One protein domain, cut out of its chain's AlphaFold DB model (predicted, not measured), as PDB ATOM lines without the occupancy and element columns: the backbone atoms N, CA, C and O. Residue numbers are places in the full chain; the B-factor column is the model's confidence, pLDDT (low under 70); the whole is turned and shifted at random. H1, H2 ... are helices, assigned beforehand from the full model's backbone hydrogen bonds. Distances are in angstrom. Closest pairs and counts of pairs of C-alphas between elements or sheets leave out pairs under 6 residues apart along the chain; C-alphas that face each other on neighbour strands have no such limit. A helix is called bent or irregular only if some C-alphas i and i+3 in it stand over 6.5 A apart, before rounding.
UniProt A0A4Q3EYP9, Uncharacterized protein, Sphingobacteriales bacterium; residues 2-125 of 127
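AT A GLANCE: This is residues 2 to 125 of the 127 residues of an uncharacterized protein of Sphingobacteriales bacterium (UniProt A0A4Q3EYP9). Three long helices, H6, H1 and H5, cross one another at steep angles, each touching the other two, and their centres make a triangle. The short helices H2, H3 and H4 follow one another at one end, where the hairpin of H3 and H4 packs on the first residues of H5 through H4, while the long link of residues 83 to 94 and the beginning of H6 lie toward the other end. The printed part has 124 residues with six named helices, H1 to H6 in chain order, and no named strand; the class is all helix. The whole is loose, with a radius of gyration of the C-alphas of 17.0 A, and elongated, spanning 52 by 29 by 25 A.

IN THESE COORDINATES: The longest helix is H6, residues 95 to 123, 41.7 A from C-alpha 95 at (51.427, 14.485, 132.523) to C-alpha 123 at (41.330, 49.927, 113.053). H1, residues 2 to 25, measures 34.5 A and begins with C-alpha 2 at (33.277, 28.077, 131.681). H5, residues 61 to 82, measures 31.1 A. H2 is residues 31 to 36, 8.5 A; H3 is residues 38 to 47, 14.4 A; H4 is residues 51 to 59, 9.5 A. H4 is irregular: C-alphas 56 and 59 are 7.0 A apart.

HOW THE PARTS SIT: With residues 109 to 121 alone, H6 touches H1, whose residues 12 to 20 alone take part; the closest C-alphas, of Ala 16 and Ser 117, are 4.1 A apart. These two run the same way at a steep tilt of 41 degrees. The same residues of H6 touch H5, opposite ways at a steep tilt of 45 degrees, closest at the C-alphas of His 66 and Thr 114, 5.0 A. H1 and H5 touch, opposite ways at a steep tilt of 40 degrees, closest at the C-alphas of Val 19 and Ser 65, 5.9 A. With residues 61 to 67 alone, H5 touches H4, about perpendicular at 88 degrees, closest at the C-alphas of Ala 56 and Phe 64, 4.3 A. H3 and H4 form a helical hairpin, touching at a shallow tilt of 26 degrees, opposite ways, with the C-alphas of Leu 42 and Val 54 closest, 5.5 A. H1 and H2 only just touch, and only at the corner, with 3 pairs of C-alphas within 8 A; the closest are those of Ser 25 and Leu 32, 5.3 A. H3 and H6 are apart, as are H4 and H6. Every O i to N i+4 pair is within hydrogen-bond range in H1, H2, H3, H5 and H6; in H4 it is 4 of 5.

THE WHOLE: The C-alphas of Gly 29 and Asn 93 are the two farthest apart, 53.4 A. The printed part has no cut. The link from H5 to H6 is long, with 12 residues; the other four are tight. The mean pLDDT of the printed part is 92.6, and residues 124 to 125 are under 70.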
ATOM      1  N   ILE A   2      33.873  26.857 132.274       83.25
ATOM      2  CA  ILE A   2      33.277  28.077 131.681       83.25
ATOM      3  C   ILE A   2      33.873  29.369 132.272       83.25
ATOM      4  O   ILE A   2      34.253  30.259 131.522       83.25
ATOM      5  N   ALA A   3      34.037  29.448 133.597       84.69
ATOM      6  CA  ALA A   3      34.632  30.619 134.251       84.69
ATOM      7  C   ALA A   3      36.057  30.929 133.751       84.69
ATOM      8  O   ALA A   3      36.360  32.077 133.455       84.69
ATOM      9  N   PHE A   4      36.911  29.915 133.573       86.12
ATOM     10  CA  PHE A   4      38.263  30.084 133.021       86.12
ATOM     11  C   PHE A   4      38.246  30.645 131.599       86.12
ATOM     12  O   PHE A   4      39.010  31.554 131.281       86.12
ATOM     13  N   LEU A   5      37.341  30.144 130.754       87.62
ATOM     14  CA  LEU A   5      37.171  30.664 129.397       87.62
ATOM     15  C   LEU A   5      36.717  32.128 129.418       87.62
ATOM     16  O   LEU A   5      37.262  32.940 128.676       87.62
ATOM     17  N   LEU A   6      35.785  32.490 130.306       91.06
ATOM     18  CA  LEU A   6      35.346  33.877 130.474       91.06
ATOM     19  C   LEU A   6      36.491  34.787 130.938       91.06
ATOM     20  O   LEU A   6      36.712  35.831 130.326       91.06
ATOM     21  N   TYR A   7      37.265  34.376 131.947       92.31
ATOM     22  CA  TYR A   7      38.445  35.127 132.391       92.31
ATOM     23  C   TYR A   7      39.483  35.275 131.283       92.31
ATOM     24  O   TYR A   7      40.055  36.350 131.133       92.31
ATOM     25  N   THR A   8      39.679  34.242 130.462       93.44
ATOM     26  CA  THR A   8      40.570  34.337 129.302       93.44
ATOM     27  C   THR A   8      40.071  35.385 128.317       93.44
ATOM     28  O   THR A   8      40.850  36.229 127.881       93.44
ATOM     29  N   ILE A   9      38.788  35.352 127.951       94.75
ATOM     30  CA  ILE A   9      38.219  36.307 126.992       94.75
ATOM     31  C   ILE A   9      38.386  37.735 127.519       94.75
ATOM     32  O   ILE A   9      38.863  38.607 126.790       94.75
ATOM     33  N   VAL A  10      38.062  37.963 128.794       95.62
ATOM     34  CA  VAL A  10      38.259  39.263 129.448       95.62
ATOM     35  C   VAL A  10      39.736  39.661 129.436       95.62
ATOM     36  O   VAL A  10      40.046  40.794 129.075       95.62
ATOM     37  N   ALA A  11      40.653  38.744 129.755       95.25
ATOM     38  CA  ALA A  11      42.091  39.002 129.745       95.25
ATOM     39  C   ALA A  11      42.616  39.353 128.342       95.25
ATOM     40  O   ALA A  11      43.402  40.288 128.204       95.25
ATOM     41  N   LEU A  12      42.149  38.671 127.292       96.56
ATOM     42  CA  LEU A  12      42.523  38.957 125.904       96.56
ATOM     43  C   LEU A  12      42.052  40.348 125.463       96.56
ATOM     44  O   LEU A  12      42.824  41.089 124.851       96.56
ATOM     45  N   VAL A  13      40.813  40.721 125.796       95.94
ATOM     46  CA  VAL A  13      40.267  42.053 125.486       95.94
ATOM     47  C   VAL A  13      40.991  43.135 126.287       95.94
ATOM     48  O   VAL A  13      41.412  44.139 125.712       95.94
ATOM     49  N   ALA A  14      41.194  42.921 127.589       96.19
ATOM     50  CA  ALA A  14      41.928  43.845 128.451       96.19
ATOM     51  C   ALA A  14      43.367  44.052 127.959       96.19
ATOM     52  O   ALA A  14      43.817  45.193 127.858       96.19
ATOM     53  N   ASN A  15      44.058  42.975 127.575       96.50
ATOM     54  CA  ASN A  15      45.382  43.029 126.966       96.50
ATOM     55  C   ASN A  15      45.375  43.860 125.677       96.50
ATOM     56  O   ASN A  15      46.183  44.771 125.536       96.50
ATOM     57  N   ALA A  16      44.432  43.617 124.768       95.25
ATOM     58  CA  ALA A  16      44.359  44.360 123.512       95.25
ATOM     59  C   ALA A  16      44.107  45.867 123.729       95.25
ATOM     60  O   ALA A  16      44.716  46.711 123.064       95.25
ATOM     61  N   CYS A  17      43.264  46.221 124.704       95.75
ATOM     62  CA  CYS A  17      43.071  47.607 125.134       95.75
ATOM     63  C   CYS A  17      44.343  48.208 125.749       95.75
ATOM     64  O   CYS A  17      44.709  49.337 125.418       95.75
ATOM     65  N   LEU A  18      45.033  47.459 126.612       96.38
ATOM     66  CA  LEU A  18      46.266  47.897 127.260       96.38
ATOM     67  C   LEU A  18      47.384  48.131 126.242       96.38
ATOM     68  O   LEU A  18      48.001  49.191 126.269       96.38
ATOM     69  N   VAL A  19      47.601  47.196 125.312       96.25
ATOM     70  CA  VAL A  19      48.562  47.344 124.207       96.25
ATOM     71  C   VAL A  19      48.319  48.653 123.476       96.25
ATOM     72  O   VAL A  19      49.255  49.408 123.239       96.25
ATOM     73  N   LYS A  20      47.062  48.958 123.154       93.56
ATOM     74  CA  LYS A  20      46.702  50.194 122.469       93.56
ATOM     75  C   LYS A  20      47.001  51.442 123.299       93.56
ATOM     76  O   LYS A  20      47.598  52.379 122.773       93.56
ATOM     77  N   ILE A  21      46.609  51.465 124.573       94.44
ATOM     78  CA  ILE A  21      46.887  52.596 125.472       94.44
ATOM     79  C   ILE A  21      48.398  52.816 125.588       94.44
ATOM     80  O   ILE A  21      48.870  53.939 125.410       94.44
ATOM     81  N   LEU A  22      49.155  51.741 125.818       94.94
ATOM     82  CA  LEU A  22      50.607  51.797 125.937       94.94
ATOM     83  C   LEU A  22      51.250  52.257 124.630       94.94
ATOM     84  O   LEU A  22      52.064  53.175 124.642       94.94
ATOM     85  N   PHE A  23      50.840  51.690 123.497       94.12
ATOM     86  CA  PHE A  23      51.393  52.052 122.199       94.12
ATOM     87  C   PHE A  23      51.161  53.525 121.865       94.12
ATOM     88  O   PHE A  23      52.078  54.179 121.384       94.12
ATOM     89  N   ILE A  24      49.973  54.071 122.145       92.69
ATOM     90  CA  ILE A  24      49.705  55.504 121.960       92.69
ATOM     91  C   ILE A  24      50.565  56.319 122.926       92.69
ATOM     92  O   ILE A  24      51.199  57.282 122.514       92.69
ATOM     93  N   SER A  25      50.647  55.918 124.195       93.44
ATOM     94  CA  SER A  25      51.356  56.693 125.214       93.44
ATOM     95  C   SER A  25      52.851  56.884 124.962       93.44
ATOM     96  O   SER A  25      53.405  57.890 125.403       93.44
ATOM     97  N   ILE A  26      53.489  55.945 124.257       93.56
ATOM     98  CA  ILE A  26      54.913  56.004 123.916       93.56
ATOM     99  C   ILE A  26      55.205  56.808 122.643       93.56
ATOM    100  O   ILE A  26      56.377  57.018 122.341       93.56
ATOM    101  N   GLN A  27      54.191  57.214 121.868       92.50
ATOM    102  CA  GLN A  27      54.402  57.994 120.641       92.50
ATOM    103  C   GLN A  27      54.936  59.397 120.956       92.50
ATOM    104  O   GLN A  27      54.785  59.901 122.067       92.50
ATOM    105  N   GLN A  28      55.546  60.041 119.961       91.56
ATOM    106  CA  GLN A  28      56.159  61.358 120.127       91.56
ATOM    107  C   GLN A  28      55.172  62.389 120.699       91.56
ATOM    108  O   GLN A  28      54.072  62.571 120.174       91.56
ATOM    109  N   GLY A  29      55.580  63.074 121.770       90.00
ATOM    110  CA  GLY A  29      54.782  64.115 122.429       90.00
ATOM    111  C   GLY A  29      53.641  63.598 123.313       90.00
ATOM    112  O   GLY A  29      52.905  64.402 123.889       90.00
ATOM    113  N   GLN A  30      53.486  62.279 123.446       94.00
ATOM    114  CA  GLN A  30      52.531  61.656 124.364       94.00
ATOM    115  C   GLN A  30      53.134  61.497 125.761       94.00
ATOM    116  O   GLN A  30      54.320  61.730 125.984       94.00
ATOM    117  N   TRP A  31      52.306  61.148 126.744       93.19
ATOM    118  CA  TRP A  31      52.690  61.289 128.149       93.19
ATOM    119  C   TRP A  31      53.900  60.434 128.568       93.19
ATOM    120  O   TRP A  31      54.759  60.957 129.275       93.19
ATOM    121  N   LEU A  32      54.039  59.177 128.116       90.69
ATOM    122  CA  LEU A  32      55.239  58.383 128.441       90.69
ATOM    123  C   LEU A  32      56.480  58.919 127.732       90.69
ATOM    124  O   LEU A  32      57.568  58.882 128.307       90.69
ATOM    125  N   ASP A  33      56.331  59.440 126.516       94.19
ATOM    126  CA  ASP A  33      57.434  60.094 125.820       94.19
ATOM    127  C   ASP A  33      57.875  61.375 126.542       94.19
ATOM    128  O   ASP A  33      59.062  61.551 126.806       94.19
ATOM    129  N   ASN A  34      56.931  62.212 126.973       93.50
ATOM    130  CA  ASN A  34      57.220  63.450 127.699       93.50
ATOM    131  C   ASN A  34      57.864  63.191 129.070       93.50
ATOM    132  O   ASN A  34      58.746  63.941 129.480       93.50
ATOM    133  N   LEU A  35      57.446  62.134 129.778       95.00
ATOM    134  CA  LEU A  35      57.989  61.796 131.097       95.00
ATOM    135  C   LEU A  35      59.356  61.107 131.025       95.00
ATOM    136  O   LEU A  35      60.223  61.378 131.852       95.00
ATOM    137  N   LEU A  36      59.547  60.182 130.080       94.44
ATOM    138  CA  LEU A  36      60.714  59.288 130.064       94.44
ATOM    139  C   LEU A  36      61.674  59.538 128.896       94.44
ATOM    140  O   LEU A  36      62.708  58.862 128.820       94.44
ATOM    141  N   GLY A  37      61.339  60.454 127.985       94.69
ATOM    142  CA  GLY A  37      62.051  60.653 126.722       94.69
ATOM    143  C   GLY A  37      62.055  59.386 125.870       94.69
ATOM    144  O   GLY A  37      63.102  59.019 125.334       94.69
ATOM    145  N   TRP A  38      60.931  58.663 125.823       94.69
ATOM    146  CA  TRP A  38      60.864  57.300 125.289       94.69
ATOM    147  C   TRP A  38      61.359  57.207 123.842       94.69
ATOM    148  O   TRP A  38      62.210  56.370 123.539       94.69
ATOM    149  N   GLN A  39      60.923  58.112 122.965       93.62
ATOM    150  CA  GLN A  39      61.359  58.149 121.568       93.62
ATOM    151  C   GLN A  39      62.856  58.450 121.438       93.62
ATOM    152  O   GLN A  39      63.536  57.842 120.614       93.62
ATOM    153  N   LYS A  40      63.412  59.317 122.297       94.69
ATOM    154  CA  LYS A  40      64.863  59.581 122.317       94.69
ATOM    155  C   LYS A  40      65.653  58.325 122.694       94.69
ATOM    156  O   LYS A  40      66.671  58.040 122.068       94.69
ATOM    157  N   LYS A  41      65.164  57.544 123.663       94.94
ATOM    158  CA  LYS A  41      65.781  56.261 124.047       94.94
ATOM    159  C   LYS A  41      65.692  55.224 122.932       94.94
ATOM    160  O   LYS A  41      66.678  54.541 122.671       94.94
ATOM    161  N   LEU A  42      64.551  55.131 122.246       94.12
ATOM    162  CA  LEU A  42      64.404  54.250 121.085       94.12
ATOM    163  C   LEU A  42      65.409  54.613 119.983       94.12
ATOM    164  O   LEU A  42      66.081  53.725 119.465       94.12
ATOM    165  N   GLN A  43      65.579  55.903 119.682       94.44
ATOM    166  CA  GLN A  43      66.582  56.378 118.720       94.44
ATOM    167  C   GLN A  43      68.017  56.052 119.154       94.44
ATOM    168  O   GLN A  43      68.847  55.680 118.326       94.44
ATOM    169  N   GLU A  44      68.330  56.181 120.443       96.19
ATOM    170  CA  GLU A  44      69.648  55.828 120.971       96.19
ATOM    171  C   GLU A  44      69.922  54.323 120.853       96.19
ATOM    172  O   GLU A  44      70.985  53.917 120.381       96.19
ATOM    173  N   TRP A  45      68.958  53.482 121.227       95.31
ATOM    174  CA  TRP A  45      69.070  52.031 121.082       95.31
ATOM    175  C   TRP A  45      69.193  51.594 119.624       95.31
ATOM    176  O   TRP A  45      69.923  50.643 119.341       95.31
ATOM    177  N   ASP A  46      68.539  52.303 118.706       94.06
ATOM    178  CA  ASP A  46      68.649  52.054 117.269       94.06
ATOM    179  C   ASP A  46      70.068  52.348 116.766       94.06
ATOM    180  O   ASP A  46      70.696  51.501 116.133       94.06
ATOM    181  N   ARG A  47      70.650  53.482 117.183       94.94
ATOM    182  CA  ARG A  47      72.060  53.821 116.906       94.94
ATOM    183  C   ARG A  47      73.049  52.820 117.508       94.94
ATOM    184  O   ARG A  47      74.116  52.607 116.943       94.94
ATOM    185  N   GLN A  48      72.702  52.199 118.635       95.88
ATOM    186  CA  GLN A  48      73.487  51.134 119.272       95.88
ATOM    187  C   GLN A  48      73.286  49.754 118.614       95.88
ATOM    188  O   GLN A  48      73.856  48.770 119.086       95.88
ATOM    189  N   GLY A  49      72.460  49.644 117.566       93.06
ATOM    190  CA  GLY A  49      72.186  48.383 116.875       93.06
ATOM    191  C   GLY A  49      71.279  47.419 117.651       93.06
ATOM    192  O   GLY A  49      71.215  46.233 117.324       93.06
ATOM    193  N   LYS A  50      70.547  47.883 118.674       93.62
ATOM    194  CA  LYS A  50      69.650  47.051 119.503       93.62
ATOM    195  C   LYS A  50      68.287  46.839 118.835       93.62
ATOM    196  O   LYS A  50      67.237  47.124 119.413       93.62
ATOM    197  N   VAL A  51      68.302  46.288 117.621       90.31
ATOM    198  CA  VAL A  51      67.136  46.176 116.724       90.31
ATOM    199  C   VAL A  51      65.927  45.510 117.392       90.31
ATOM    200  O   VAL A  51      64.797  45.961 117.212       90.31
ATOM    201  N   PHE A  52      66.136  44.453 118.186       90.44
ATOM    202  CA  PHE A  52      65.039  43.763 118.873       90.44
ATOM    203  C   PHE A  52      64.333  44.665 119.895       90.44
ATOM    204  O   PHE A  52      63.107  44.758 119.889       90.44
ATOM    205  N   VAL A  53      65.106  45.364 120.732       92.00
ATOM    206  CA  VAL A  53      64.580  46.241 121.789       92.00
ATOM    207  C   VAL A  53      63.819  47.411 121.179       92.00
ATOM    208  O   VAL A  53      62.736  47.748 121.638       92.00
ATOM    209  N   VAL A  54      64.344  47.986 120.100       93.50
ATOM    210  CA  VAL A  54      63.710  49.104 119.393       93.50
ATOM    211  C   VAL A  54      62.382  48.681 118.758       93.50
ATOM    212  O   VAL A  54      61.364  49.361 118.907       93.50
ATOM    213  N   LYS A  55      62.356  47.515 118.097       92.19
ATOM    214  CA  LYS A  55      61.131  46.964 117.502       92.19
ATOM    215  C   LYS A  55      60.078  46.649 118.561       92.19
ATOM    216  O   LYS A  55      58.938  47.086 118.417       92.19
ATOM    217  N   ALA A  56      60.456  45.925 119.614       93.44
ATOM    218  CA  ALA A  56      59.565  45.583 120.723       93.44
ATOM    219  C   ALA A  56      59.159  46.809 121.557       93.44
ATOM    220  O   ALA A  56      58.113  46.788 122.192       93.44
ATOM    221  N   GLY A  57      59.968  47.869 121.543       90.69
ATOM    222  CA  GLY A  57      59.760  49.097 122.304       90.69
ATOM    223  C   GLY A  57      58.896  50.149 121.612       90.69
ATOM    224  O   GLY A  57      58.578  51.147 122.252       90.69
ATOM    225  N   GLY A  58      58.495  49.951 120.350       89.44
ATOM    226  CA  GLY A  58      57.513  50.827 119.702       89.44
ATOM    227  C   GLY A  58      57.632  51.005 118.191       89.44
ATOM    228  O   GLY A  58      56.672  51.450 117.574       89.44
ATOM    229  N   TYR A  59      58.760  50.651 117.563       90.38
ATOM    230  CA  TYR A  59      58.931  50.862 116.111       90.38
ATOM    231  C   TYR A  59      58.230  49.808 115.243       90.38
ATOM    232  O   TYR A  59      58.107  49.972 114.032       90.38
ATOM    233  N   CYS A  60      57.774  48.708 115.841       92.25
ATOM    234  CA  CYS A  60      57.048  47.647 115.155       92.25
ATOM    235  C   CYS A  60      55.787  47.309 115.952       92.25
ATOM    236  O   CYS A  60      55.872  46.747 117.040       92.25
ATOM    237  N   GLU A  61      54.612  47.607 115.398       92.81
ATOM    238  CA  GLU A  61      53.321  47.407 116.076       92.81
ATOM    239  C   GLU A  61      53.059  45.951 116.432       92.81
ATOM    240  O   GLU A  61      52.628  45.651 117.543       92.81
ATOM    241  N   LEU A  62      53.367  45.040 115.507       94.06
ATOM    242  CA  LEU A  62      53.263  43.604 115.743       94.06
ATOM    243  C   LEU A  62      54.199  43.169 116.876       94.06
ATOM    244  O   LEU A  62      53.778  42.459 117.784       94.06
ATOM    245  N   CYS A  63      55.453  43.615 116.840       94.75
ATOM    246  CA  CYS A  63      56.481  43.240 117.805       94.75
ATOM    247  C   CYS A  63      56.146  43.775 119.203       94.75
ATOM    248  O   CYS A  63      56.234  43.037 120.182       94.75
ATOM    249  N   PHE A  64      55.714  45.034 119.286       95.31
ATOM    250  CA  PHE A  64      55.248  45.666 120.515       95.31
ATOM    251  C   PHE A  64      54.015  44.948 121.076       95.31
ATOM    252  O   PHE A  64      53.998  44.559 122.244       95.31
ATOM    253  N   SER A  65      53.011  44.697 120.227       96.19
ATOM    254  CA  SER A  65      51.792  43.979 120.618       96.19
ATOM    255  C   SER A  65      52.106  42.590 121.152       96.19
ATOM    256  O   SER A  65      51.555  42.184 122.173       96.19
ATOM    257  N   HIS A  66      53.012  41.872 120.489       96.88
ATOM    258  CA  HIS A  66      53.438  40.544 120.908       96.88
ATOM    259  C   HIS A  66      54.182  40.580 122.247       96.88
ATOM    260  O   HIS A  66      53.870  39.792 123.134       96.88
ATOM    261  N   ALA A  67      55.118  41.517 122.422       96.06
ATOM    262  CA  ALA A  67      55.894  41.655 123.655       96.06
ATOM    263  C   ALA A  67      55.003  41.975 124.864       96.06
ATOM    264  O   ALA A  67      55.109  41.326 125.903       96.06
ATOM    265  N   VAL A  68      54.078  42.928 124.724       96.38
ATOM    266  CA  VAL A  68      53.122  43.260 125.789       96.38
ATOM    267  C   VAL A  68      52.165  42.091 126.043       96.38
ATOM    268  O   VAL A  68      51.970  41.720 127.196       96.38
ATOM    269  N   THR A  69      51.649  41.441 124.993       97.19
ATOM    270  CA  THR A  69      50.790  40.246 125.134       97.19
ATOM    271  C   THR A  69      51.502  39.120 125.876       97.19
ATOM    272  O   THR A  69      50.890  38.460 126.713       97.19
ATOM    273  N   PHE A  70      52.791  38.913 125.609       96.75
ATOM    274  CA  PHE A  70      53.614  37.938 126.317       96.75
ATOM    275  C   PHE A  70      53.729  38.268 127.809       96.75
ATOM    276  O   PHE A  70      53.512  37.393 128.645       96.75
ATOM    277  N   ILE A  71      53.994  39.528 128.162       96.44
ATOM    278  CA  ILE A  71      54.036  39.966 129.566       96.44
ATOM    279  C   ILE A  71      52.664  39.767 130.229       96.44
ATOM    280  O   ILE A  71      52.571  39.167 131.301       96.44
ATOM    281  N   CYS A  72      51.585  40.195 129.571       96.50
ATOM    282  CA  CYS A  72      50.223  40.052 130.083       96.50
ATOM    283  C   CYS A  72      49.784  38.592 130.217       96.50
ATOM    284  O   CYS A  72      49.036  38.283 131.142       96.50
ATOM    285  N   PHE A  73      50.250  37.690 129.347       96.12
ATOM    286  CA  PHE A  73      50.020  36.254 129.497       96.12
ATOM    287  C   PHE A  73      50.575  35.753 130.830       96.12
ATOM    288  O   PHE A  73      49.854  35.093 131.569       96.12
ATOM    289  N   TRP A  74      51.811  36.109 131.184       95.12
ATOM    290  CA  TRP A  74      52.387  35.692 132.465       95.12
ATOM    291  C   TRP A  74      51.656  36.299 133.659       95.12
ATOM    292  O   TRP A  74      51.391  35.588 134.625       95.12
ATOM    293  N   CYS A  75      51.253  37.572 133.583       94.88
ATOM    294  CA  CYS A  75      50.399  38.174 134.611       94.88
ATOM    295  C   CYS A  75      49.066  37.424 134.755       94.88
ATOM    296  O   CYS A  75      48.632  37.157 135.873       94.88
ATOM    297  N   TYR A  76      48.445  37.045 133.636       93.88
ATOM    298  CA  TYR A  76      47.228  36.236 133.612       93.88
ATOM    299  C   TYR A  76      47.458  34.857 134.243       93.88
ATOM    300  O   TYR A  76      46.707  34.470 135.134       93.88
ATOM    301  N   VAL A  77      48.517  34.139 133.856       92.31
ATOM    302  CA  VAL A  77      48.868  32.829 134.432       92.31
ATOM    303  C   VAL A  77      49.059  32.923 135.942       92.31
ATOM    304  O   VAL A  77      48.486  32.124 136.685       92.31
ATOM    305  N   LEU A  78      49.822  33.917 136.402       92.12
ATOM    306  CA  LEU A  78      50.050  34.153 137.825       92.12
ATOM    307  C   LEU A  78      48.743  34.453 138.558       92.12
ATOM    308  O   LEU A  78      48.521  33.899 139.628       92.12
ATOM    309  N   PHE A  79      47.859  35.268 137.981       92.44
ATOM    310  CA  PHE A  79      46.553  35.558 138.571       92.44
ATOM    311  C   PHE A  79      45.677  34.300 138.681       92.44
ATOM    312  O   PHE A  79      45.154  34.004 139.757       92.44
ATOM    313  N   MET A  80      45.559  33.521 137.602       91.88
ATOM    314  CA  MET A  80      44.757  32.292 137.592       91.88
ATOM    315  C   MET A  80      45.264  31.270 138.617       91.88
ATOM    316  O   MET A  80      44.468  30.680 139.345       91.88
ATOM    317  N   ASN A  81      46.584  31.098 138.717       89.25
ATOM    318  CA  ASN A  81      47.191  30.128 139.622       89.25
ATOM    319  C   ASN A  81      47.218  30.596 141.092       89.25
ATOM    320  O   ASN A  81      46.910  29.822 141.995       89.25
ATOM    321  N   ALA A  82      47.596  31.852 141.348       89.56
ATOM    322  CA  ALA A  82      47.835  32.353 142.703       89.56
ATOM    323  C   ALA A  82      46.597  32.955 143.381       89.56
ATOM    324  O   ALA A  82      46.541  32.958 144.605       89.56
ATOM    325  N   VAL A  83      45.637  33.485 142.614       90.25
ATOM    326  CA  VAL A  83      44.443  34.151 143.166       90.25
ATOM    327  C   VAL A  83      43.206  33.280 143.007       90.25
ATOM    328  O   VAL A  83      42.454  33.095 143.959       90.25
ATOM    329  N   LEU A  84      42.984  32.745 141.805       89.12
ATOM    330  CA  LEU A  84      41.797  31.935 141.525       89.12
ATOM    331  C   LEU A  84      41.994  30.445 141.817       89.12
ATOM    332  O   LEU A  84      41.008  29.711 141.801       89.12
ATOM    333  N   HIS A  85      43.232  30.016 142.088       86.44
ATOM    334  CA  HIS A  85      43.604  28.624 142.369       86.44
ATOM    335  C   HIS A  85      43.001  27.633 141.369       86.44
ATOM    336  O   HIS A  85      42.513  26.569 141.742       86.44
ATOM    337  N   TYR A  86      42.991  28.024 140.097       84.81
ATOM    338  CA  TYR A  86      42.317  27.276 139.054       84.81
ATOM    339  C   TYR A  86      43.140  27.288 137.774       84.81
ATOM    340  O   TYR A  86      43.536  28.349 137.273       84.81
ATOM    341  N   TRP A  87      43.325  26.111 137.186       87.44
ATOM    342  CA  TRP A  87      44.081  25.924 135.963       87.44
ATOM    343  C   TRP A  87      43.359  25.036 134.944       87.44
ATOM    344  O   TRP A  87      42.502  24.210 135.255       87.44
ATOM    345  N   LEU A  88      43.711  25.211 133.668       84.12
ATOM    346  CA  LEU A  88      43.072  24.507 132.551       84.12
ATOM    347  C   LEU A  88      43.194  22.978 132.657       84.12
ATOM    348  O   LEU A  88      42.335  22.252 132.165       84.12
ATOM    349  N   THR A  89      44.264  22.488 133.282       89.00
ATOM    350  CA  THR A  89      44.613  21.062 133.313       89.00
ATOM    351  C   THR A  89      44.522  20.431 134.701       89.00
ATOM    352  O   THR A  89      45.186  19.419 134.936       89.00
ATOM    353  N   ASP A  90      43.742  21.014 135.614       87.00
ATOM    354  CA  ASP A  90      43.578  20.483 136.977       87.00
ATOM    355  C   ASP A  90      42.965  19.077 136.974       87.00
ATOM    356  O   ASP A  90      43.500  18.174 137.607       87.00
ATOM    357  N   GLU A  91      41.934  18.853 136.153       88.69
ATOM    358  CA  GLU A  91      41.213  17.569 136.045       88.69
ATOM    359  C   GLU A  91      41.935  16.510 135.189       88.69
ATOM    360  O   GLU A  91      41.486  15.371 135.045       88.69
ATOM    361  N   VAL A  92      43.046  16.872 134.548       90.56
ATOM    362  CA  VAL A  92      43.802  15.949 133.694       90.56
ATOM    363  C   VAL A  92      44.773  15.177 134.584       90.56
ATOM    364  O   VAL A  92      45.501  15.786 135.348       90.56
ATOM    365  N   ASN A  93      44.862  13.850 134.486       93.44
ATOM    366  CA  ASN A  93      45.836  13.081 135.287       93.44
ATOM    367  C   ASN A  93      47.134  12.762 134.528       93.44
ATOM    368  O   ASN A  93      48.197  12.621 135.126       93.44
ATOM    369  N   ASN A  94      47.078  12.684 133.197       95.69
ATOM    370  CA  ASN A  94      48.232  12.325 132.378       95.69
ATOM    371  C   ASN A  94      49.168  13.528 132.158       95.69
ATOM    372  O   ASN A  94      48.777  14.520 131.541       95.69
ATOM    373  N   MET A  95      50.421  13.418 132.612       94.31
ATOM    374  CA  MET A  95      51.427  14.485 132.523       94.31
ATOM    375  C   MET A  95      51.727  14.930 131.084       94.31
ATOM    376  O   MET A  95      51.824  16.130 130.831       94.31
ATOM    377  N   ILE A  96      51.838  13.997 130.133       95.75
ATOM    378  CA  ILE A  96      52.120  14.326 128.725       95.75
ATOM    379  C   ILE A  96      50.969  15.161 128.163       95.75
ATOM    380  O   ILE A  96      51.190  16.208 127.556       95.75
ATOM    381  N   VAL A  97      49.732  14.745 128.441       94.81
ATOM    382  CA  VAL A  97      48.530  15.472 128.016       94.81
ATOM    383  C   VAL A  97      48.476  16.864 128.657       94.81
ATOM    384  O   VAL A  97      48.182  17.829 127.955       94.81
ATOM    385  N   LYS A  98      48.838  17.011 129.944       94.06
ATOM    386  CA  LYS A  98      48.941  18.334 130.591       94.06
ATOM    387  C   LYS A  98      49.903  19.254 129.851       94.06
ATOM    388  O   LYS A  98      49.544  20.391 129.554       94.06
ATOM    389  N   ILE A  99      51.112  18.776 129.562       94.31
ATOM    390  CA  ILE A  99      52.145  19.573 128.886       94.31
ATOM    391  C   ILE A  99      51.638  20.022 127.514       94.31
ATOM    392  O   ILE A  99      51.688  21.212 127.204       94.31
ATOM    393  N   VAL A 100      51.080  19.099 126.728       96.19
ATOM    394  CA  VAL A 100      50.556  19.398 125.388       96.19
ATOM    395  C   VAL A 100      49.428  20.432 125.443       96.19
ATOM    396  O   VAL A 100      49.476  21.413 124.702       96.19
ATOM    397  N   ILE A 101      48.454  20.272 126.345       94.31
ATOM    398  CA  ILE A 101      47.346  21.231 126.495       94.31
ATOM    399  C   ILE A 101      47.873  22.624 126.858       94.31
ATOM    400  O   ILE A 101      47.419  23.611 126.285       94.31
ATOM    401  N   ASN A 102      48.852  22.721 127.762       93.12
ATOM    402  CA  ASN A 102      49.425  24.005 128.165       93.12
ATOM    403  C   ASN A 102      50.215  24.687 127.038       93.12
ATOM    404  O   ASN A 102      50.121  25.904 126.881       93.12
ATOM    405  N   ILE A 103      50.951  23.919 126.227       95.62
ATOM    406  CA  ILE A 103      51.654  24.452 125.050       95.62
ATOM    407  C   ILE A 103      50.645  24.979 124.028       95.62
ATOM    408  O   ILE A 103      50.783  26.112 123.566       95.62
ATOM    409  N   ILE A 104      49.615  24.191 123.699       96.31
ATOM    410  CA  ILE A 104      48.559  24.613 122.768       96.31
ATOM    411  C   ILE A 104      47.883  25.877 123.297       96.31
ATOM    412  O   ILE A 104      47.740  26.850 122.562       96.31
ATOM    413  N   TRP A 105      47.538  25.892 124.584       94.25
ATOM    414  CA  TRP A 105      46.919  27.039 125.229       94.25
ATOM    415  C   TRP A 105      47.766  28.307 125.126       94.25
ATOM    416  O   TRP A 105      47.258  29.350 124.716       94.25
ATOM    417  N   TYR A 106      49.057  28.210 125.444       95.44
ATOM    418  CA  TYR A 106      50.001  29.313 125.306       95.44
ATOM    419  C   TYR A 106      50.040  29.842 123.868       95.44
ATOM    420  O   TYR A 106      49.874  31.042 123.645       95.44
ATOM    421  N   LEU A 107      50.204  28.954 122.882       97.06
ATOM    422  CA  LEU A 107      50.282  29.344 121.473       97.06
ATOM    423  C   LEU A 107      48.989  30.015 120.997       97.06
ATOM    424  O   LEU A 107      49.046  31.049 120.325       97.06
ATOM    425  N   THR A 108      47.830  29.472 121.376       95.94
ATOM    426  CA  THR A 108      46.527  30.070 121.069       95.94
ATOM    427  C   THR A 108      46.389  31.438 121.727       95.94
ATOM    428  O   THR A 108      46.086  32.407 121.036       95.94
ATOM    429  N   TYR A 109      46.666  31.555 123.028       95.88
ATOM    430  CA  TYR A 109      46.542  32.816 123.755       95.88
ATOM    431  C   TYR A 109      47.428  33.905 123.149       95.88
ATOM    432  O   TYR A 109      46.952  35.002 122.855       95.88
ATOM    433  N   ILE A 110      48.709  33.606 122.926       97.38
ATOM    434  CA  ILE A 110      49.667  34.567 122.382       97.38
ATOM    435  C   ILE A 110      49.283  34.974 120.958       97.38
ATOM    436  O   ILE A 110      49.282  36.168 120.650       97.38
ATOM    437  N   SER A 111      48.925  34.016 120.100       97.00
ATOM    438  CA  SER A 111      48.525  34.302 118.719       97.00
ATOM    439  C   SER A 111      47.253  35.149 118.669       97.00
ATOM    440  O   SER A 111      47.234  36.207 118.034       97.00
ATOM    441  N   THR A 112      46.203  34.744 119.386       97.00
ATOM    442  CA  THR A 112      44.931  35.473 119.426       97.00
ATOM    443  C   THR A 112      45.102  36.851 120.060       97.00
ATOM    444  O   THR A 112      44.643  37.837 119.490       97.00
ATOM    445  N   GLY A 113      45.805  36.950 121.190       96.94
ATOM    446  CA  GLY A 113      46.052  38.216 121.880       96.94
ATOM    447  C   GLY A 113      46.859  39.198 121.033       96.94
ATOM    448  O   GLY A 113      46.484  40.367 120.927       96.94
ATOM    449  N   THR A 114      47.905  38.720 120.351       96.81
ATOM    450  CA  THR A 114      48.723  39.554 119.454       96.81
ATOM    451  C   THR A 114      47.892  40.065 118.276       96.81
ATOM    452  O   THR A 114      47.896  41.264 117.997       96.81
ATOM    453  N   ASN A 115      47.143  39.183 117.603       96.38
ATOM    454  CA  ASN A 115      46.320  39.559 116.450       96.38
ATOM    455  C   ASN A 115      45.167  40.495 116.833       96.38
ATOM    456  O   ASN A 115      44.899  41.457 116.114       96.38
ATOM    457  N   LEU A 116      44.513  40.263 117.975       95.81
ATOM    458  CA  LEU A 116      43.446  41.132 118.472       95.81
ATOM    459  C   LEU A 116      43.978  42.533 118.803       95.81
ATOM    460  O   LEU A 116      43.364  43.535 118.433       95.81
ATOM    461  N   SER A 117      45.143  42.606 119.448       95.94
ATOM    462  CA  SER A 117      45.817  43.873 119.749       95.94
ATOM    463  C   SER A 117      46.175  44.631 118.473       95.94
ATOM    464  O   SER A 117      45.858  45.814 118.341       95.94
ATOM    465  N   LEU A 118      46.757  43.935 117.492       93.94
ATOM    466  CA  LEU A 118      47.107  44.517 116.199       93.94
ATOM    467  C   LEU A 118      45.868  45.004 115.432       93.94
ATOM    468  O   LEU A 118      45.890  46.082 114.839       93.94
ATOM    469  N   TYR A 119      44.772  44.243 115.468       93.25
ATOM    470  CA  TYR A 119      43.497  44.656 114.884       93.25
ATOM    471  C   TYR A 119      42.994  45.967 115.506       93.25
ATOM    472  O   TYR A 119      42.620  46.886 114.774       93.25
ATOM    473  N   LEU A 120      43.026  46.090 116.839       91.50
ATOM    474  CA  LEU A 120      42.600  47.314 117.528       91.50
ATOM    475  C   LEU A 120      43.516  48.513 117.255       91.50
ATOM    476  O   LEU A 120      43.009  49.633 117.155       91.50
ATOM    477  N   LEU A 121      44.828  48.294 117.119       89.31
ATOM    478  CA  LEU A 121      45.776  49.337 116.714       89.31
ATOM    479  C   LEU A 121      45.473  49.842 115.296       89.31
ATOM    480  O   LEU A 121      45.322  51.042 115.078       89.31
ATOM    481  N   ASN A 122      45.315  48.926 114.338       85.38
ATOM    482  CA  ASN A 122      45.127  49.269 112.927       85.38
ATOM    483  C   ASN A 122      43.756  49.879 112.622       85.38
ATOM    484  O   ASN A 122      43.652  50.758 111.765       85.38
ATOM    485  N   LYS A 123      42.695  49.446 113.312       74.75
ATOM    486  CA  LYS A 123      41.330  49.927 113.053       74.75
ATOM    487  C   LYS A 123      41.172  51.435 113.276       74.75
ATOM    488  O   LYS A 123      40.337  52.038 112.619       74.75
ATOM    489  N   MET A 124      41.973  52.041 114.149       56.56
ATOM    490  CA  MET A 124      41.904  53.483 114.425       56.56
ATOM    491  C   MET A 124      42.879  54.340 113.617       56.56
ATOM    492  O   MET A 124      42.875  55.557 113.763       56.56
ATOM    493  N   LYS A 125      43.729  53.731 112.781       57.94
ATOM    494  CA  LYS A 125      44.555  54.488 111.829       57.94
ATOM    495  C   LYS A 125      43.786  54.906 110.581       57.94
ATOM    496  O   LYS A 125      44.262  55.764 109.845       57.94
TER     497      LYS A 125